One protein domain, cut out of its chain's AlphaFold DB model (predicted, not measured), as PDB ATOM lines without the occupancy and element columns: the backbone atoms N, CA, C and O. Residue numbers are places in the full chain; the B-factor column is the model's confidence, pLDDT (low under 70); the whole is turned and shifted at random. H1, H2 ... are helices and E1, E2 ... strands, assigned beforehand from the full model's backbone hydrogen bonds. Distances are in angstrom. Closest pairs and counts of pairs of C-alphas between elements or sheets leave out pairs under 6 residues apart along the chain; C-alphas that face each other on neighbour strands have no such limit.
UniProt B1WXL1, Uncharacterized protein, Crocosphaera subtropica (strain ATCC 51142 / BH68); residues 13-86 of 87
ATOM      1  N   LEU A  13     -49.947  67.465  17.194       84.62
ATOM      2  CA  LEU A  13     -50.364  66.072  17.250       84.62
ATOM      3  C   LEU A  13     -51.146  65.668  15.999       84.62
ATOM      4  O   LEU A  13     -52.084  66.341  15.574       84.62
ATOM      5  N   TYR A  14     -50.796  64.510  15.450       85.38
ATOM      6  CA  TYR A  14     -51.536  63.879  14.363       85.38
ATOM      7  C   TYR A  14     -51.813  62.428  14.709       85.38
ATOM      8  O   TYR A  14     -50.903  61.698  15.098       85.38
ATOM      9  N   PHE A  15     -53.056  62.003  14.530       87.19
ATOM     10  CA  PHE A  15     -53.473  60.622  14.723       87.19
ATOM     11  C   PHE A  15     -54.075  60.067  13.436       87.19
ATOM     12  O   PHE A  15     -54.974  60.683  12.861       87.19
ATOM     13  N   ASN A  16     -53.610  58.895  13.012       84.81
ATOM     14  CA  ASN A  16     -54.159  58.156  11.880       84.81
ATOM     15  C   ASN A  16     -54.902  56.916  12.395       84.81
ATOM     16  O   ASN A  16     -54.275  55.992  12.910       84.81
ATOM     17  N   SER A  17     -56.226  56.869  12.227       84.25
ATOM     18  CA  SER A  17     -57.043  55.756  12.737       84.25
ATOM     19  C   SER A  17     -56.812  54.444  11.983       84.25
ATOM     20  O   SER A  17     -57.007  53.370  12.551       84.25
ATOM     21  N   LYS A  18     -56.377  54.506  10.718       85.38
ATOM     22  CA  LYS A  18     -56.152  53.326   9.871       85.38
ATOM     23  C   LYS A  18     -54.855  52.610  10.225       85.38
ATOM     24  O   LYS A  18     -54.831  51.387  10.256       85.38
ATOM     25  N   THR A  19     -53.788  53.367  10.479       89.31
ATOM     26  CA  THR A  19     -52.479  52.807  10.856       89.31
ATOM     27  C   THR A  19     -52.263  52.745  12.366       89.31
ATOM     28  O   THR A  19     -51.300  52.125  12.800       89.31
ATOM     29  N   GLN A  20     -53.148  53.365  13.161       88.19
ATOM     30  CA  GLN A  20     -53.008  53.520  14.617       88.19
ATOM     31  C   GLN A  20     -51.726  54.277  15.018       88.19
ATOM     32  O   GLN A  20     -51.204  54.117  16.118       88.19
ATOM     33  N   GLU A  21     -51.212  55.128  14.127       91.00
ATOM     34  CA  GLU A  21     -50.003  55.916  14.363       91.00
ATOM     35  C   GLU A  21     -50.329  57.270  14.995       91.00
ATOM     36  O   GLU A  21     -51.227  57.988  14.543       91.00
ATOM     37  N   VAL A  22     -49.515  57.657  15.980       89.06
ATOM     38  CA  VAL A  22     -49.459  59.017  16.520       89.06
ATOM     39  C   VAL A  22     -48.157  59.671  16.070       89.06
ATOM     40  O   VAL A  22     -47.078  59.115  16.266       89.06
ATOM     41  N   ARG A  23     -48.244  60.866  15.483       87.12
ATOM     42  CA  ARG A  23     -47.082  61.670  15.088       87.12
ATOM     43  C   ARG A  23     -47.053  62.962  15.887       87.12
ATOM     44  O   ARG A  23     -48.042  63.689  15.937       87.12
ATOM     45  N   LEU A  24     -45.894  63.235  16.473       87.62
ATOM     46  CA  LEU A  24     -45.575  64.478  17.162       87.62
ATOM     47  C   LEU A  24     -44.627  65.287  16.281       87.62
ATOM     48  O   LEU A  24     -43.563  64.797  15.905       87.62
ATOM     49  N   MET A  25     -45.011  66.515  15.943       82.12
ATOM     50  CA  MET A  25     -44.189  67.413  15.132       82.12
ATOM     51  C   MET A  25     -43.858  68.679  15.914       82.12
ATOM     52  O   MET A  25     -44.761  69.362  16.376       82.12
ATOM     53  N   SER A  26     -42.575  69.026  16.036       82.75
ATOM     54  CA  SER A  26     -42.148  70.316  16.596       82.75
ATOM     55  C   SER A  26     -41.835  71.276  15.447       82.75
ATOM     56  O   SER A  26     -40.784  71.129  14.815       82.75
ATOM     57  N   PRO A  27     -42.728  72.224  15.112       75.19
ATOM     58  CA  PRO A  27     -42.490  73.130  13.999       75.19
ATOM     59  C   PRO A  27     -41.334  74.086  14.315       75.19
ATOM     60  O   PRO A  27     -41.187  74.565  15.436       75.19
ATOM     61  N   LEU A  28     -40.513  74.389  13.310       78.12
ATOM     62  CA  LEU A  28     -39.452  75.387  13.445       78.12
ATOM     63  C   LEU A  28     -40.051  76.800  13.596       78.12
ATOM     64  O   LEU A  28     -41.101  77.071  13.014       78.12
ATOM     65  N   PRO A  29     -39.368  77.759  14.248       71.94
ATOM     66  CA  PRO A  29     -39.865  79.135  14.396       71.94
ATOM     67  C   PRO A  29     -40.178  79.840  13.064       71.94
ATOM     68  O   PRO A  29     -41.095  80.655  12.966       71.94
ATOM     69  N   SER A  30     -39.446  79.503  11.997       78.12
ATOM     70  CA  SER A  30     -39.715  79.988  10.636       78.12
ATOM     71  C   SER A  30     -41.079  79.553  10.091       78.12
ATOM     72  O   SER A  30     -41.621  80.225   9.213       78.12
ATOM     73  N   HIS A  31     -41.630  78.445  10.596       79.94
ATOM     74  CA  HIS A  31     -42.962  77.953  10.247       79.94
ATOM     75  C   HIS A  31     -44.041  78.936  10.709       79.94
ATOM     76  O   HIS A  31     -44.900  79.298   9.913       79.94
ATOM     77  N   GLY A  32     -43.920  79.484  11.925       80.12
ATOM     78  CA  GLY A  32     -44.866  80.471  12.465       80.12
ATOM     79  C   GLY A  32     -45.025  81.704  11.571       80.12
ATOM     80  O   GLY A  32     -46.139  82.061  11.203       80.12
ATOM     81  N   LYS A  33     -43.911  82.279  11.092       83.94
ATOM     82  CA  LYS A  33     -43.949  83.434  10.170       83.94
ATOM     83  C   LYS A  33     -44.704  83.144   8.871       83.94
ATOM     84  O   LYS A  33     -45.361  84.024   8.324       83.94
ATOM     85  N   ARG A  34     -44.577  81.920   8.349       86.94
ATOM     86  CA  ARG A  34     -45.267  81.498   7.124       86.94
ATOM     87  C   ARG A  34     -46.767  81.334   7.371       86.94
ATOM     88  O   ARG A  34     -47.551  81.741   6.519       86.94
ATOM     89  N   ILE A  35     -47.143  80.775   8.522       87.69
ATOM     90  CA  ILE A  35     -48.544  80.649   8.939       87.69
ATOM     91  C   ILE A  35     -49.177  82.030   9.063       87.69
ATOM     92  O   ILE A  35     -50.226  82.255   8.468       87.69
ATOM     93  N   ASP A  36     -48.534  82.965   9.766       89.19
ATOM     94  CA  ASP A  36     -49.082  84.308   9.972       89.19
ATOM     95  C   ASP A  36     -49.315  85.042   8.647       89.19
ATOM     96  O   ASP A  36     -50.394  85.591   8.430       89.19
ATOM     97  N   LEU A  37     -48.361  84.960   7.713       92.69
ATOM     98  CA  LEU A  37     -48.511  85.549   6.381       92.69
ATOM     99  C   LEU A  37     -49.727  84.982   5.628       92.69
ATOM    100  O   LEU A  37     -50.499  85.734   5.031       92.69
ATOM    101  N   LEU A  38     -49.900  83.658   5.644       93.56
ATOM    102  CA  LEU A  38     -51.030  83.001   4.982       93.56
ATOM    103  C   LEU A  38     -52.356  83.318   5.682       93.56
ATOM    104  O   LEU A  38     -53.356  83.582   5.014       93.56
ATOM    105  N   LYS A  39     -52.360  83.345   7.015       93.56
ATOM    106  CA  LYS A  39     -53.518  83.700   7.840       93.56
ATOM    107  C   LYS A  39     -54.001  85.112   7.518       93.56
ATOM    108  O   LYS A  39     -55.195  85.316   7.294       93.56
ATOM    109  N   ASP A  40     -53.089  86.072   7.431       95.06
ATOM    110  CA  ASP A  40     -53.429  87.455   7.105       95.06
ATOM    111  C   ASP A  40     -53.922  87.608   5.666       95.06
ATOM    112  O   ASP A  40     -54.904  88.315   5.431       95.06
ATOM    113  N   LEU A  41     -53.320  86.890   4.711       96.94
ATOM    114  CA  LEU A  41     -53.813  86.848   3.335       96.94
ATOM    115  C   LEU A  41     -55.275  86.383   3.279       96.94
ATOM    116  O   LEU A  41     -56.106  87.051   2.661       96.94
ATOM    117  N   VAL A  42     -55.615  85.280   3.954       96.06
ATOM    118  CA  VAL A  42     -56.994  84.763   3.999       96.06
ATOM    119  C   VAL A  42     -57.944  85.782   4.632       96.06
ATOM    120  O   VAL A  42     -58.986  86.084   4.048       96.06
ATOM    121  N   LYS A  43     -57.569  86.392   5.765       95.81
ATOM    122  CA  LYS A  43     -58.371  87.446   6.416       95.81
ATOM    123  C   LYS A  43     -58.632  88.626   5.481       95.81
ATOM    124  O   LYS A  43     -59.758  89.112   5.409       95.81
ATOM    125  N   ILE A  44     -57.620  89.090   4.746       97.75
ATOM    126  CA  ILE A  44     -57.769  90.190   3.783       97.75
ATOM    127  C   ILE A  44     -58.763  89.811   2.683       97.75
ATOM    128  O   ILE A  44     -59.636  90.613   2.346       97.75
ATOM    129  N   LEU A  45     -58.667  88.596   2.136       97.88
ATOM    130  CA  LEU A  45     -59.583  88.122   1.097       97.88
ATOM    131  C   LEU A  45     -61.031  88.055   1.596       97.88
ATOM    132  O   LEU A  45     -61.934  88.478   0.876       97.88
ATOM    133  N   LEU A  46     -61.251  87.574   2.820       97.06
ATOM    134  CA  LEU A  46     -62.584  87.480   3.420       97.06
ATOM    135  C   LEU A  46     -63.181  88.862   3.698       97.06
ATOM    136  O   LEU A  46     -64.311  89.128   3.289       97.06
ATOM    137  N   ARG A  47     -62.384  89.785   4.255       96.94
ATOM    138  CA  ARG A  47     -62.782  91.191   4.435       96.94
ATOM    139  C   ARG A  47     -63.191  91.842   3.121       96.94
ATOM    140  O   ARG A  47     -64.226  92.494   3.060       96.94
ATOM    141  N   ARG A  48     -62.408  91.645   2.055       97.56
ATOM    142  CA  ARG A  48     -62.722  92.193   0.723       97.56
ATOM    143  C   ARG A  48     -64.011  91.624   0.136       97.56
ATOM    144  O   ARG A  48     -64.646  92.300  -0.663       97.56
ATOM    145  N   GLN A  49     -64.380  90.403   0.511       96.81
ATOM    146  CA  GLN A  49     -65.631  89.767   0.103       96.81
ATOM    147  C   GLN A  49     -66.813  90.110   1.024       96.81
ATOM    148  O   GLN A  49     -67.912  89.629   0.768       96.81
ATOM    149  N   GLY A  50     -66.609  90.894   2.092       96.12
ATOM    150  CA  GLY A  50     -67.648  91.163   3.090       96.12
ATOM    151  C   GLY A  50     -68.098  89.906   3.838       96.12
ATOM    152  O   GLY A  50     -69.232  89.839   4.300       96.12
ATOM    153  N   LYS A  51     -67.235  88.886   3.904       94.94
ATOM    154  CA  LYS A  51     -67.503  87.638   4.616       94.94
ATOM    155  C   LYS A  51     -66.885  87.722   5.995       94.94
ATOM    156  O   LYS A  51     -65.695  87.999   6.120       94.94
ATOM    157  N   ASP A  52     -67.684  87.423   6.997       93.44
ATOM    158  CA  ASP A  52     -67.218  87.193   8.357       93.44
ATOM    159  C   ASP A  52     -66.652  85.772   8.497       93.44
ATOM    160  O   ASP A  52     -66.977  84.869   7.717       93.44
ATOM    161  N   TRP A  53     -65.817  85.560   9.512       93.62
ATOM    162  CA  TRP A  53     -65.221  84.263   9.812       93.62
ATOM    163  C   TRP A  53     -64.925  84.123  11.302       93.62
ATOM    164  O   TRP A  53     -64.682  85.116  11.979       93.62
ATOM    165  N   GLU A  54     -64.837  82.877  11.760       91.50
ATOM    166  CA  GLU A  54     -64.210  82.507  13.028       91.50
ATOM    167  C   GLU A  54     -62.899  81.766  12.763       91.50
ATOM    168  O   GLU A  54     -62.796  80.977  11.816       91.50
ATOM    169  N   CYS A  55     -61.876  82.057  13.565       88.81
ATOM    170  CA  CYS A  55     -60.521  81.537  13.393       88.81
ATOM    171  C   CYS A  55     -60.062  80.842  14.673       88.81
ATOM    172  O   CYS A  55     -60.127  81.446  15.739       88.81
ATOM    173  N   PHE A  56     -59.559  79.611  14.552       82.69
ATOM    174  CA  PHE A  56     -59.068  78.827  15.687       82.69
ATOM    175  C   PHE A  56     -57.685  78.236  15.397       82.69
ATOM    176  O   PHE A  56     -57.472  77.571  14.376       82.69
ATOM    177  N   ASP A  57     -56.768  78.455  16.336       76.56
ATOM    178  CA  ASP A  57     -55.405  77.937  16.353       76.56
ATOM    179  C   ASP A  57     -54.874  77.938  17.809       76.56
ATOM    180  O   ASP A  57     -54.739  79.018  18.384       76.56
ATOM    181  N   PRO A  58     -54.566  76.774  18.435       75.12
ATOM    182  CA  PRO A  58     -54.649  75.402  17.913       75.12
ATOM    183  C   PRO A  58     -56.054  74.775  18.028       75.12
ATOM    184  O   PRO A  58     -56.789  75.029  18.978       75.12
ATOM    185  N   ILE A  59     -56.410  73.891  17.087       80.19
ATOM    186  CA  ILE A  59     -57.630  73.065  17.136       80.19
ATOM    187  C   ILE A  59     -57.356  71.685  16.533       80.19
ATOM    188  O   ILE A  59     -56.615  71.574  15.563       80.19
ATOM    189  N   THR A  60     -57.952  70.620  17.074       82.12
ATOM    190  CA  THR A  60     -57.904  69.288  16.448       82.12
ATOM    191  C   THR A  60     -59.165  69.049  15.630       82.12
ATOM    192  O   THR A  60     -60.264  68.935  16.175       82.12
ATOM    193  N   LEU A  61     -59.006  68.908  14.317       80.38
ATOM    194  CA  LEU A  61     -60.072  68.460  13.434       80.38
ATOM    195  C   LEU A  61     -60.221  66.946  13.558       80.38
ATOM    196  O   LEU A  61     -59.309  66.188  13.226       80.38
ATOM    197  N   LYS A  62     -61.384  66.504  14.033       78.81
ATOM    198  CA  LYS A  62     -61.764  65.091  14.031       78.81
ATOM    199  C   LYS A  62     -62.479  64.791  12.724       78.81
ATOM    200  O   LYS A  62     -63.601  65.244  12.519       78.81
ATOM    201  N   ILE A  63     -61.830  64.031  11.852       76.81
ATOM    202  CA  ILE A  63     -62.469  63.480  10.662       76.81
ATOM    203  C   ILE A  63     -63.016  62.107  11.063       76.81
ATOM    204  O   ILE A  63     -62.206  61.251  11.448       76.81
ATOM    205  N   PRO A  64     -64.347  61.893  11.010       73.88
ATOM    206  CA  PRO A  64     -64.949  60.611  11.357       73.88
ATOM    207  C   PRO A  64     -64.224  59.457  10.664       73.88
ATOM    208  O   PRO A  64     -63.928  59.526   9.471       73.88
ATOM    209  N   ASP A  65     -63.879  58.439  11.449       65.56
ATOM    210  CA  ASP A  65     -63.251  57.190  11.010       65.56
ATOM    211  C   ASP A  65     -61.902  57.318  10.277       65.56
ATOM    212  O   ASP A  65     -61.397  56.329   9.743       65.56
ATOM    213  N   GLN A  66     -61.261  58.496  10.272       68.50
ATOM    214  CA  GLN A  66     -60.021  58.720   9.515       68.50
ATOM    215  C   GLN A  66     -58.849  59.245  10.343       68.50
ATOM    216  O   GLN A  66     -57.755  58.676  10.278       68.50
ATOM    217  N   ALA A  67     -59.020  60.360  11.057       74.25
ATOM    218  CA  ALA A  67     -57.877  61.032  11.668       74.25
ATOM    219  C   ALA A  67     -58.265  62.133  12.657       74.25
ATOM    220  O   ALA A  67     -59.293  62.796  12.509       74.25
ATOM    221  N   GLY A  68     -57.374  62.364  13.622       78.62
ATOM    222  CA  GLY A  68     -57.265  63.635  14.335       78.62
ATOM    223  C   GLY A  68     -56.135  64.442  13.704       78.62
ATOM    224  O   GLY A  68     -54.982  64.014  13.761       78.62
ATOM    225  N   LEU A  69     -56.460  65.568  13.069       78.38
ATOM    226  CA  LEU A  69     -55.489  66.431  12.399       78.38
ATOM    227  C   LEU A  69     -55.438  67.786  13.103       78.38
ATOM    228  O   LEU A  69     -56.467  68.444  13.226       78.38
ATOM    229  N   GLU A  70     -54.250  68.228  13.507       84.12
ATOM    230  CA  GLU A  70     -54.039  69.594  13.986       84.12
ATOM    231  C   GLU A  70     -53.526  70.488  12.838       84.12
ATOM    232  O   GLU A  70     -52.349  70.416  12.463       84.12
ATOM    233  N   PRO A  71     -54.382  71.306  12.204       81.81
ATOM    234  CA  PRO A  71     -53.951  72.262  11.191       81.81
ATOM    235  C   PRO A  71     -53.100  73.401  11.769       81.81
ATOM    236  O   PRO A  71     -52.952  73.580  12.977       81.81
ATOM    237  N   ASP A  72     -52.508  74.189  10.874       83.94
ATOM    238  CA  ASP A  72     -51.797  75.427  11.213       83.94
ATOM    239  C   ASP A  72     -52.730  76.569  11.618       83.94
ATOM    240  O   ASP A  72     -52.431  77.296  12.559       83.94
ATOM    241  N   THR A  73     -53.870  76.704  10.945       88.50
ATOM    242  CA  THR A  73     -54.961  77.622  11.290       88.50
ATOM    243  C   THR A  73     -56.233  77.136  10.601       88.50
ATOM    244  O   THR A  73     -56.175  76.720   9.441       88.50
ATOM    245  N   CYS A  74     -57.375  77.213  11.285       89.88
ATOM    246  CA  CYS A  74     -58.696  76.952  10.709       89.88
ATOM    247  C   CYS A  74     -59.494  78.237  10.522       89.88
ATOM    248  O   CYS A  74     -59.507  79.082  11.410       89.88
ATOM    249  N   PHE A  75     -60.228  78.326   9.412       91.56
ATOM    250  CA  PHE A  75     -61.203  79.383   9.154       91.56
ATOM    251  C   PHE A  75     -62.581  78.779   8.911       91.56
ATOM    252  O   PHE A  75     -62.749  77.943   8.022       91.56
ATOM    253  N   TYR A  76     -63.569  79.255   9.655       91.00
ATOM    254  CA  TYR A  76     -64.966  78.882   9.493       91.00
ATOM    255  C   TYR A  76     -65.757  80.096   9.031       91.00
ATOM    256  O   TYR A  76     -65.727  81.133   9.681       91.00
ATOM    257  N   ILE A  77     -66.431  79.976   7.890       92.25
ATOM    258  CA  ILE A  77     -67.057  81.114   7.204       92.25
ATOM    259  C   ILE A  77     -68.582  80.975   7.258       92.25
ATOM    260  O   ILE A  77     -69.250  81.742   7.947       92.25
ATOM    261  N   GLU A  78     -69.131  79.966   6.573       88.06
ATOM    262  CA  GLU A  78     -70.583  79.786   6.423       88.06
ATOM    263  C   GLU A  78     -71.234  79.230   7.698       88.06
ATOM    264  O   GLU A  78     -72.105  79.868   8.278       88.06
ATOM    265  N   ASN A  79     -70.753  78.094   8.209       84.44
ATOM    266  CA  ASN A  79     -71.301  77.444   9.410       84.44
ATOM    267  C   ASN A  79     -70.582  77.866  10.699       84.44
ATOM    268  O   ASN A  79     -70.431  77.068  11.623       84.44
ATOM    269  N   ARG A  80     -70.095  79.112  10.761       85.38
ATOM    270  CA  ARG A  80     -69.279  79.597  11.887       85.38
ATOM    271  C   ARG A  80     -70.016  79.561  13.232       85.38
ATOM    272  O   ARG A  80     -69.415  79.287  14.261       85.38
ATOM    273  N   GLN A  81     -71.331  79.764  13.209       81.50
ATOM    274  CA  GLN A  81     -72.167  79.813  14.410       81.50
ATOM    275  C   GLN A  81     -72.291  78.446  15.099       81.50
ATOM    276  O   GLN A  81     -72.243  78.372  16.320       81.50
ATOM    277  N   ALA A  82     -72.301  77.354  14.326       82.25
ATOM    278  CA  ALA A  82     -72.338  75.985  14.853       82.25
ATOM    279  C   ALA A  82     -71.075  75.588  15.644       82.25
ATOM    280  O   ALA A  82     -71.028  74.519  16.255       82.25
ATOM    281  N   ILE A  83     -70.028  76.412  15.579       76.75
ATOM    282  CA  ILE A  83     -68.765  76.203  16.289       76.75
ATOM    283  C   ILE A  83     -68.726  77.045  17.555       76.75
ATOM    284  O   ILE A  83     -68.309  76.533  18.583       76.75
ATOM    285  N   LEU A  84     -69.247  78.273  17.501       70.62
ATOM    286  CA  LEU A  84     -69.402  79.144  18.668       70.62
ATOM    287  C   LEU A  84     -70.389  78.578  19.707       70.62
ATOM    288  O   LEU A  84     -70.252  78.839  20.892       70.62
ATOM    289  N   GLU A  85     -71.378  77.785  19.284       61.41
ATOM    290  CA  GLU A  85     -72.341  77.123  20.185       61.41
ATOM    291  C   GLU A  85     -71.768  75.902  20.932       61.41
ATOM    292  O   GLU A  85     -72.475  75.271  21.719       61.41
ATOM    293  N   LYS A  86     -70.513  75.526  20.657       57.81
ATOM    294  CA  LYS A  86     -69.829  74.385  21.284       57.81
ATOM    295  C   LYS A  86     -68.794  74.776  22.341       57.81
ATOM    296  O   LYS A  86     -68.160  73.864  22.878       57.81
TER     297      LYS A  86
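AT A GLANCE: This is residues 13 to 86 of the 87 residues of an uncharacterized protein of Crocosphaera subtropica (strain ATCC 51142 / BH68) (UniProt B1WXL1). What shape do these coordinates make? It is an open, flat V: a small four-stranded sheet, E2, E1, E5, E4, makes one arm, the long helix H1 makes the other, and the short strand pair E3 and E6 lies nearer the middle, with little H2 beyond that pair. The space between H1 and the four-stranded sheet has no close contact across it. What are the counts and the size? The printed part has 74 residues in the order E1, E2, H1, E3, E4, E5, E6, H2, of mixed class, with both sheets antiparallel. The whole is loose, with a radius of gyration of the C-alphas of 14.6 A and spans of 42 by 33 by 17 A.

HOW THE PARTS SIT: How is the larger sheet joined? E1, residues 13 to 16, is an inner strand between E2, residues 21 to 25, and E5, residues 67 to 69; E5 also has E4, residues 61 to 63, as neighbour. E1 and E2 form a hairpin at 156 degrees, with N 23 and O 14 2.8 A apart, and E4 and E5 form another at 160 degrees, with N 61 and O 69 2.8 A apart. E1 and E5 are antiparallel at 159 degrees, with N 15 and O 68 2.9 A apart. What pairs outside that sheet? E3, residues 54 to 56, and E6, residues 74 to 76, are antiparallel neighbours at 158 degrees; C-alphas 55 and 75 face each other at 4.8 A, and N 54 and O 76 are 2.9 A apart. Where are the helices? H1, residues 29 to 48, is not on the larger sheet and is apart from E6. H2, residues 81 to 84, is not on that sheet either, and is only just apart from E3, the closest C-alphas being 8.4 A apart. In H1, 14 of 16 O i to N i+4 pairs are within hydrogen-bond range; H2 is too short for such a pair.

IN THESE COORDINATES: Where are the longer elements? E1 begins at C-alpha 13, (-50.364, 66.072, 17.250), and is 10.3 A long; E2 is 12.9 A long. H1 runs 29.7 A, from (-39.865, 79.135, 14.396) at C-alpha 29. How long are the others? E3 is 6.9 A, E4 6.2 A, E5 5.9 A, E6 6.7 A and H2 5.1 A, ending at C-alpha 84, (-69.402, 79.144, 18.668).

THE WHOLE: How far does it reach? The two C-alphas farthest apart, those of Gln 20 and Arg 48, are 42.2 A apart. Is it continuous and sure? The printed part has no cut, and the links between its named elements are tight. Its mean pLDDT is 85.0, with residues 65 to 66 and 85 to 86 under 70.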